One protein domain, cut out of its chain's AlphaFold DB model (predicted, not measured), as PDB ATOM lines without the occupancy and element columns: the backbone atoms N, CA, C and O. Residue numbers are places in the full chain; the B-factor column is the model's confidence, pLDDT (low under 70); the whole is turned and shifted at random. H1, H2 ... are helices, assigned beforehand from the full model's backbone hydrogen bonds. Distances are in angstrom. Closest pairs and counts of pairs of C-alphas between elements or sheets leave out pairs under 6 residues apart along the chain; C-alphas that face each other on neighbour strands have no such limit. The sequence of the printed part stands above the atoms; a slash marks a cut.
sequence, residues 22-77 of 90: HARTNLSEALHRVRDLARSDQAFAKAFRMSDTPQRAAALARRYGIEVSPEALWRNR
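AT A GLANCE: This is residues 22 to 77 of the 90 residues of an uncharacterized protein of Cyanobium sp. CACIAM 14 (UniProt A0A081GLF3). What would one see first? One long helix, H1, runs along one edge of the domain, and three short helices, H2, H3 and H4, are gathered on one side of it. The chain turns a corner from the last turns of H1 into H2, H3 runs back the opposite way to H2, and H4 comes last, with H3 and H4 both about perpendicular to H1. What is it made of? The printed part has 56 residues with four named helices in the order H1, H2, H3, H4 and no named strand; the class is all helix. How is it shaped? It is compact, with a radius of gyration of the C-alphas of 10.2 A and spans of 31 by 22 by 18 A, the length of H1 making the longest.

HOW THE PARTS SIT: What stands next to the longest helix? H1, residues 22 to 40, and H2, residues 42 to 49, touch only at the corner by their link, H1 with residues 37 to 39 alone; their closest C-alphas, those of Ala 38 and Ala 45, are 4.4 A apart, and the helices run opposite ways at a steep tilt of 56 degrees. H1 is close to but not clearly touching H3, residues 54 to 63, with Val 34 and Ala 61 the closest C-alphas at 6.7 A and an about perpendicular angle of 79 degrees. H1 is likewise close to but not clearly touching H4, residues 70 to 75, with the C-alphas of Leu 31 and Leu 73 closest at 7.5 A and an about perpendicular angle of 88 degrees. How do the short helices stand to each other? H2 and H3 form a helical hairpin, opposite ways at a shallow tilt of 29 degrees; they only just touch, with 3 pairs of C-alphas within 8 A, the closest being Phe 48 and Ala 57 at 5.6 A. H3 and H4 touch, opposite ways at a steep tilt of 61 degrees, with the C-alphas of Pro 54 and Pro 70 closest at 4.7 A. H2 and H4 are apart. What do the backbones show? In H1, H2, H3 and H4 every O i to N i+4 pair is within hydrogen-bond range.

IN THESE COORDINATES: Where does H1 lie? It begins at C-alpha 22, (135.867, 89.355, 127.785), and ends at C-alpha 40, (119.936, 105.843, 141.660), 26.8 A away. How long are the others? From first to last C-alpha, H2 measures 10.2 A, H3 14.3 A and H4 8.6 A; H4 ends at C-alpha 75, (121.926, 97.731, 120.429).

THE WHOLE: How far does it reach? The two C-alphas farthest apart are those of His 22 and Ala 43, at 30.9 A. Is the printed part whole? It runs from residue 22 to residue 77 with no cut; the links H1 to H2 and H2 to H3 are tight, and H3 to H4 is short. Where is confidence low? The mean pLDDT of the printed part is 80.0, and residues 22 to 25 are under 70.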
ATOM      1  N   HIS A  22     135.507  88.325 126.804       57.09
ATOM      2  CA  HIS A  22     135.867  89.355 127.785       57.09
ATOM      3  C   HIS A  22     135.306  90.749 127.448       57.09
ATOM      4  O   HIS A  22     134.801  91.433 128.332       57.09
ATOM      5  N   ALA A  23     135.302  91.154 126.172       61.88
ATOM      6  CA  ALA A  23     134.687  92.417 125.752       61.88
ATOM      7  C   ALA A  23     133.164  92.397 125.949       61.88
ATOM      8  O   ALA A  23     132.566  93.416 126.287       61.88
ATOM      9  N   ARG A  24     132.529  91.230 125.793       62.16
ATOM     10  CA  ARG A  24     131.092  91.055 126.040       62.16
ATOM     11  C   ARG A  24     130.745  91.089 127.533       62.16
ATOM     12  O   ARG A  24     129.707  91.652 127.883       62.16
ATOM     13  N   THR A  25     131.604  90.551 128.399       68.56
ATOM     14  CA  THR A  25     131.454  90.655 129.862       68.56
ATOM     15  C   THR A  25     131.590  92.105 130.317       68.56
ATOM     16  O   THR A  25     130.666  92.623 130.938       68.56
ATOM     17  N   ASN A  26     132.656  92.794 129.894       77.44
ATOM     18  CA  ASN A  26     132.870  94.213 130.202       77.44
ATOM     19  C   ASN A  26     131.716  95.081 129.687       77.44
ATOM     20  O   ASN A  26     131.287  96.018 130.356       77.44
ATOM     21  N   LEU A  27     131.163  94.742 128.518       77.94
ATOM     22  CA  LEU A  27     130.017  95.451 127.973       77.94
ATOM     23  C   LEU A  27     128.750  95.249 128.808       77.94
ATOM     24  O   LEU A  27     128.028  96.205 129.079       77.94
ATOM     25  N   SER A  28     128.473  94.008 129.198       78.81
ATOM     26  CA  SER A  28     127.308  93.679 130.023       78.81
ATOM     27  C   SER A  28     127.400  94.369 131.385       78.81
ATOM     28  O   SER A  28     126.410  94.918 131.861       78.81
ATOM     29  N   GLU A  29     128.598  94.414 131.968       84.12
ATOM     30  CA  GLU A  29     128.870  95.119 133.218       84.12
ATOM     31  C   GLU A  29     128.695  96.638 133.074       84.12
ATOM     32  O   GLU A  29     127.999  97.252 133.881       84.12
ATOM     33  N   ALA A  30     129.244  97.245 132.018       83.12
ATOM     34  CA  ALA A  30     129.076  98.671 131.748       83.12
ATOM     35  C   ALA A  30     127.594  99.046 131.582       83.12
ATOM     36  O   ALA A  30     127.127 100.014 132.179       83.12
ATOM     37  N   LEU A  31     126.826  98.248 130.833       82.25
ATOM     38  CA  LEU A  31     125.381  98.442 130.670       82.25
ATOM     39  C   LEU A  31     124.624  98.294 131.994       82.25
ATOM     40  O   LEU A  31     123.686  99.050 132.251       82.25
ATOM     41  N   HIS A  32     125.041  97.356 132.847       83.50
ATOM     42  CA  HIS A  32     124.450  97.180 134.169       83.50
ATOM     43  C   HIS A  32     124.707  98.403 135.055       83.50
ATOM     44  O   HIS A  32     123.766  98.939 135.632       83.50
ATOM     45  N   ARG A  33     125.941  98.926 135.058       84.19
ATOM     46  CA  ARG A  33     126.291 100.160 135.775       84.19
ATOM     47  C   ARG A  33     125.514 101.373 135.263       84.19
ATOM     48  O   ARG A  33     125.048 102.161 136.076       84.19
ATOM     49  N   VAL A  34     125.317 101.515 133.945       82.56
ATOM     50  CA  VAL A  34     124.466 102.586 133.381       82.56
ATOM     51  C   VAL A  34     123.028 102.462 133.891       82.56
ATOM     52  O   VAL A  34     122.414 103.466 134.250       82.56
ATOM     53  N   ARG A  35     122.484 101.240 133.937       81.88
ATOM     54  CA  ARG A  35     121.124 100.983 134.428       81.88
ATOM     55  C   ARG A  35     120.984 101.302 135.913       81.88
ATOM     56  O   ARG A  35     120.003 101.938 136.293       81.88
ATOM     57  N   ASP A  36     121.931 100.863 136.732       84.56
ATOM     58  CA  ASP A  36     121.917 101.132 138.169       84.56
ATOM     59  C   ASP A  36     122.087 102.625 138.444       84.56
ATOM     60  O   ASP A  36     121.308 103.197 139.202       84.56
ATOM     61  N   LEU A  37     122.988 103.298 137.724       83.19
ATOM     62  CA  LEU A  37     123.134 104.748 137.805       83.19
ATOM     63  C   LEU A  37     121.837 105.474 137.416       83.19
ATOM     64  O   LEU A  37     121.418 106.385 138.117       83.19
ATOM     65  N   ALA A  38     121.146 105.043 136.358       81.06
ATOM     66  CA  ALA A  38     119.852 105.611 135.970       81.06
ATOM     67  C   ALA A  38     118.710 105.317 136.958       81.06
ATOM     68  O   ALA A  38     117.671 105.976 136.909       81.06
ATOM     69  N   ARG A  39     118.862 104.334 137.848       80.94
ATOM     70  CA  ARG A  39     117.903 104.079 138.933       80.94
ATOM     71  C   ARG A  39     118.202 104.931 140.159       80.94
ATOM     72  O   ARG A  39     117.267 105.426 140.781       80.94
ATOM     73  N   SER A  40     119.480 105.092 140.489       82.00
ATOM     74  CA  SER A  40     119.936 105.843 141.660       82.00
ATOM     75  C   SER A  40     119.958 107.359 141.434       82.00
ATOM     76  O   SER A  40     119.674 108.109 142.362       82.00
ATOM     77  N   ASP A  41     120.256 107.818 140.217       82.31
ATOM     78  CA  ASP A  41     120.351 109.233 139.848       82.31
ATOM     79  C   ASP A  41     119.284 109.593 138.799       82.31
ATOM     80  O   ASP A  41     119.396 109.302 137.603       82.31
ATOM     81  N   GLN A  42     118.225 110.272 139.253       79.62
ATOM     82  CA  GLN A  42     117.160 110.750 138.370       79.62
ATOM     83  C   GLN A  42     117.621 111.846 137.400       79.62
ATOM     84  O   GLN A  42     117.056 111.950 136.305       79.62
ATOM     85  N   ALA A  43     118.620 112.660 137.757       81.56
ATOM     86  CA  ALA A  43     119.158 113.694 136.877       81.56
ATOM     87  C   ALA A  43     119.930 113.050 135.721       81.56
ATOM     88  O   ALA A  43     119.698 113.408 134.561       81.56
ATOM     89  N   PHE A  44     120.739 112.027 136.016       83.00
ATOM     90  CA  PHE A  44     121.350 111.178 134.997       83.00
ATOM     91  C   PHE A  44     120.281 110.505 134.136       83.00
ATOM     92  O   PHE A  44     120.317 110.626 132.917       83.00
ATOM     93  N   ALA A  45     119.272 109.870 134.741       81.50
ATOM     94  CA  ALA A  45     118.205 109.198 134.002       81.50
ATOM     95  C   ALA A  45     117.426 110.144 133.075       81.50
ATOM     96  O   ALA A  45     116.978 109.747 131.997       81.50
ATOM     97  N   LYS A  46     117.226 111.398 133.492       79.69
ATOM     98  CA  LYS A  46     116.592 112.436 132.675       79.69
ATOM     99  C   LYS A  46     117.518 112.875 131.544       79.69
ATOM    100  O   LYS A  46     117.085 112.871 130.400       79.69
ATOM    101  N   ALA A  47     118.782 113.186 131.825       81.12
ATOM    102  CA  ALA A  47     119.761 113.580 130.809       81.12
ATOM    103  C   ALA A  47     120.034 112.459 129.785       81.12
ATOM    104  O   ALA A  47     120.171 112.717 128.589       81.12
ATOM    105  N   PHE A  48     120.042 111.207 130.238       79.31
ATOM    106  CA  PHE A  48     120.201 110.023 129.402       79.31
ATOM    107  C   PHE A  48     118.981 109.809 128.492       79.31
ATOM    108  O   PHE A  48     119.141 109.515 127.311       79.31
ATOM    109  N   ARG A  49     117.761 110.036 129.003       76.12
ATOM    110  CA  ARG A  49     116.519 110.010 128.203       76.12
ATOM    111  C   ARG A  49     116.383 111.195 127.243       76.12
ATOM    112  O   ARG A  49     115.833 111.033 126.164       76.12
ATOM    113  N   MET A  50     116.888 112.365 127.622       77.19
ATOM    114  CA  MET A  50     116.913 113.570 126.784       77.19
ATOM    115  C   MET A  50     118.057 113.561 125.763       77.19
ATOM    116  O   MET A  50     118.158 114.473 124.951       77.19
ATOM    117  N   SER A  51     118.960 112.580 125.818       76.94
ATOM    118  CA  SER A  51     120.015 112.460 124.817       76.94
ATOM    119  C   SER A  51     119.386 112.045 123.495       76.94
ATOM    120  O   SER A  51     118.797 110.975 123.414       76.94
ATOM    121  N   ASP A  52     119.520 112.876 122.467       72.50
ATOM    122  CA  ASP A  52     118.937 112.610 121.144       72.50
ATOM    123  C   ASP A  52     119.719 111.554 120.347       72.50
ATOM    124  O   ASP A  52     119.190 110.958 119.408       72.50
ATOM    125  N   THR A  53     120.982 111.318 120.722       79.19
ATOM    126  CA  THR A  53     121.907 110.424 120.018       79.19
ATOM    127  C   THR A  53     122.637 109.474 120.978       79.19
ATOM    128  O   THR A  53     122.957 109.853 122.115       79.19
ATOM    129  N   PRO A  54     122.970 108.246 120.538       80.19
ATOM    130  CA  PRO A  54     123.712 107.278 121.343       80.19
ATOM    131  C   PRO A  54     125.125 107.765 121.698       80.19
ATOM    132  O   PRO A  54     125.666 107.389 122.737       80.19
ATOM    133  N   GLN A  55     125.727 108.639 120.886       83.50
ATOM    134  CA  GLN A  55     127.029 109.251 121.162       83.50
ATOM    135  C   GLN A  55     126.947 110.207 122.353       83.50
ATOM    136  O   GLN A  55     127.833 110.191 123.207       83.50
ATOM    137  N   ARG A  56     125.874 111.006 122.452       83.06
ATOM    138  CA  ARG A  56     125.633 111.857 123.627       83.06
ATOM    139  C   ARG A  56     125.395 111.022 124.878       83.06
ATOM    140  O   ARG A  56     125.975 111.332 125.915       83.06
ATOM    141  N   ALA A  57     124.627 109.941 124.765       83.31
ATOM    142  CA  ALA A  57     124.389 109.020 125.873       83.31
ATOM    143  C   ALA A  57     125.690 108.346 126.360       83.31
ATOM    144  O   ALA A  57     125.942 108.281 127.563       83.31
ATOM    145  N   ALA A  58     126.562 107.920 125.440       86.06
ATOM    146  CA  ALA A  58     127.874 107.358 125.764       86.06
ATOM    147  C   ALA A  58     128.809 108.396 126.405       86.06
ATOM    148  O   ALA A  58     129.463 108.118 127.409       86.06
ATOM    149  N   ALA A  59     128.844 109.618 125.867       86.19
ATOM    150  CA  ALA A  59     129.625 110.707 126.444       86.19
ATOM    151  C   ALA A  59     129.139 111.070 127.855       86.19
ATOM    152  O   ALA A  59     129.961 111.354 128.726       86.19
ATOM    153  N   LEU A  60     127.823 111.031 128.089       85.62
ATOM    154  CA  LEU A  60     127.233 111.226 129.407       85.62
ATOM    155  C   LEU A  60     127.674 110.113 130.360       85.62
ATOM    156  O   LEU A  60     128.225 110.426 131.405       85.62
ATOM    157  N   ALA A  61     127.533 108.839 129.987       85.38
ATOM    158  CA  ALA A  61     127.985 107.707 130.802       85.38
ATOM    159  C   ALA A  61     129.482 107.803 131.162       85.38
ATOM    160  O   ALA A  61     129.864 107.596 132.315       85.38
ATOM    161  N   ARG A  62     130.320 108.240 130.213       86.50
ATOM    162  CA  ARG A  62     131.761 108.417 130.430       86.50
ATOM    163  C   ARG A  62     132.091 109.498 131.460       86.50
ATOM    164  O   ARG A  62     133.065 109.350 132.189       86.50
ATOM    165  N   ARG A  63     131.274 110.555 131.583       86.00
ATOM    166  CA  ARG A  63     131.439 111.577 132.643       86.00
ATOM    167  C   ARG A  63     131.232 111.014 134.047       86.00
ATOM    168  O   ARG A  63     131.795 111.548 134.992       86.00
ATOM    169  N   TYR A  64     130.468 109.933 134.163       82.12
ATOM    170  CA  TYR A  64     130.249 109.200 135.410       82.12
ATOM    171  C   TYR A  64     131.211 108.007 135.558       82.12
ATOM    172  O   TYR A  64     131.008 107.150 136.413       82.12
ATOM    173  N   GLY A  65     132.262 107.935 134.728       83.75
ATOM    174  CA  GLY A  65     133.282 106.885 134.784       83.75
ATOM    175  C   GLY A  65     132.867 105.554 134.152       83.75
ATOM    176  O   GLY A  65     133.520 104.542 134.387       83.75
ATOM    177  N   ILE A  66     131.787 105.530 133.364       84.50
ATOM    178  CA  ILE A  66     131.312 104.316 132.698       84.50
ATOM    179  C   ILE A  66     131.700 104.367 131.220       84.50
ATOM    180  O   ILE A  66     131.154 105.152 130.443       84.50
ATOM    181  N   GLU A  67     132.634 103.509 130.816       82.75
ATOM    182  CA  GLU A  67     133.003 103.357 129.410       82.75
ATOM    183  C   GLU A  67     132.033 102.413 128.698       82.75
ATOM    184  O   GLU A  67     132.010 101.206 128.929       82.75
ATOM    185  N   VAL A  68     131.214 102.976 127.813       82.44
ATOM    186  CA  VAL A  68     130.285 102.215 126.977       82.44
ATOM    187  C   VAL A  68     130.257 102.802 125.573       82.44
ATOM    188  O   VAL A  68     130.183 104.018 125.388       82.44
ATOM    189  N   SER A  69     130.317 101.937 124.563       82.06
ATOM    190  CA  SER A  69     130.265 102.376 123.172       82.06
ATOM    191  C   SER A  69     128.848 102.823 122.782       82.06
ATOM    192  O   SER A  69     127.876 102.157 123.161       82.06
ATOM    193  N   PRO A  70     128.705 103.875 121.953       82.81
ATOM    194  CA  PRO A  70     127.412 104.324 121.422       82.81
ATOM    195  C   PRO A  70     126.620 103.190 120.759       82.81
ATOM    196  O   PRO A  70     125.427 103.017 121.002       82.81
ATOM    197  N   GLU A  71     127.303 102.357 119.973       80.50
ATOM    198  CA  GLU A  71     126.708 101.209 119.281       80.50
ATOM    199  C   GLU A  71     126.136 100.188 120.259       80.50
ATOM    200  O   GLU A  71     125.073  99.617 120.023       80.50
ATOM    201  N   ALA A  72     126.816  99.972 121.380       79.94
ATOM    202  CA  ALA A  72     126.370  99.018 122.370       79.94
ATOM    203  C   ALA A  72     125.167  99.529 123.163       79.94
ATOM    204  O   ALA A  72     124.247  98.752 123.423       79.94
ATOM    205  N   LEU A  73     125.128 100.829 123.471       80.56
ATOM    206  CA  LEU A  73     123.936 101.477 124.015       80.56
ATOM    207  C   LEU A  73     122.761 101.349 123.043       80.56
ATOM    208  O   LEU A  73     121.679 100.928 123.440       80.56
ATOM    209  N   TRP A  74     122.968 101.657 121.760       79.12
ATOM    210  CA  TRP A  74     121.917 101.571 120.743       79.12
ATOM    211  C   TRP A  74     121.415 100.138 120.542       79.12
ATOM    212  O   TRP A  74     120.207  99.898 120.463       79.12
ATOM    213  N   ARG A  75     122.313  99.146 120.519       78.44
ATOM    214  CA  ARG A  75     121.926  97.731 120.429       78.44
ATOM    215  C   ARG A  75     121.147  97.252 121.653       78.44
ATOM    216  O   ARG A  75     120.210  96.481 121.485       78.44
ATOM    217  N   ASN A  76     121.479  97.750 122.844       73.62
ATOM    218  CA  ASN A  76     120.839  97.375 124.110       73.62
ATOM    219  C   ASN A  76     119.767  98.375 124.578       73.62
ATOM    220  O   ASN A  76     119.276  98.293 125.702       73.62
ATOM    221  N   ARG A  77     119.336  99.300 123.713       74.06
ATOM    222  CA  ARG A  77     118.319 100.316 124.041       74.06
ATOM    223  C   ARG A  77     117.028  99.714 124.612       74.06
ATOM    224  O   ARG A  77     116.414 100.305 125.492       74.06
TER     225      ARG A  77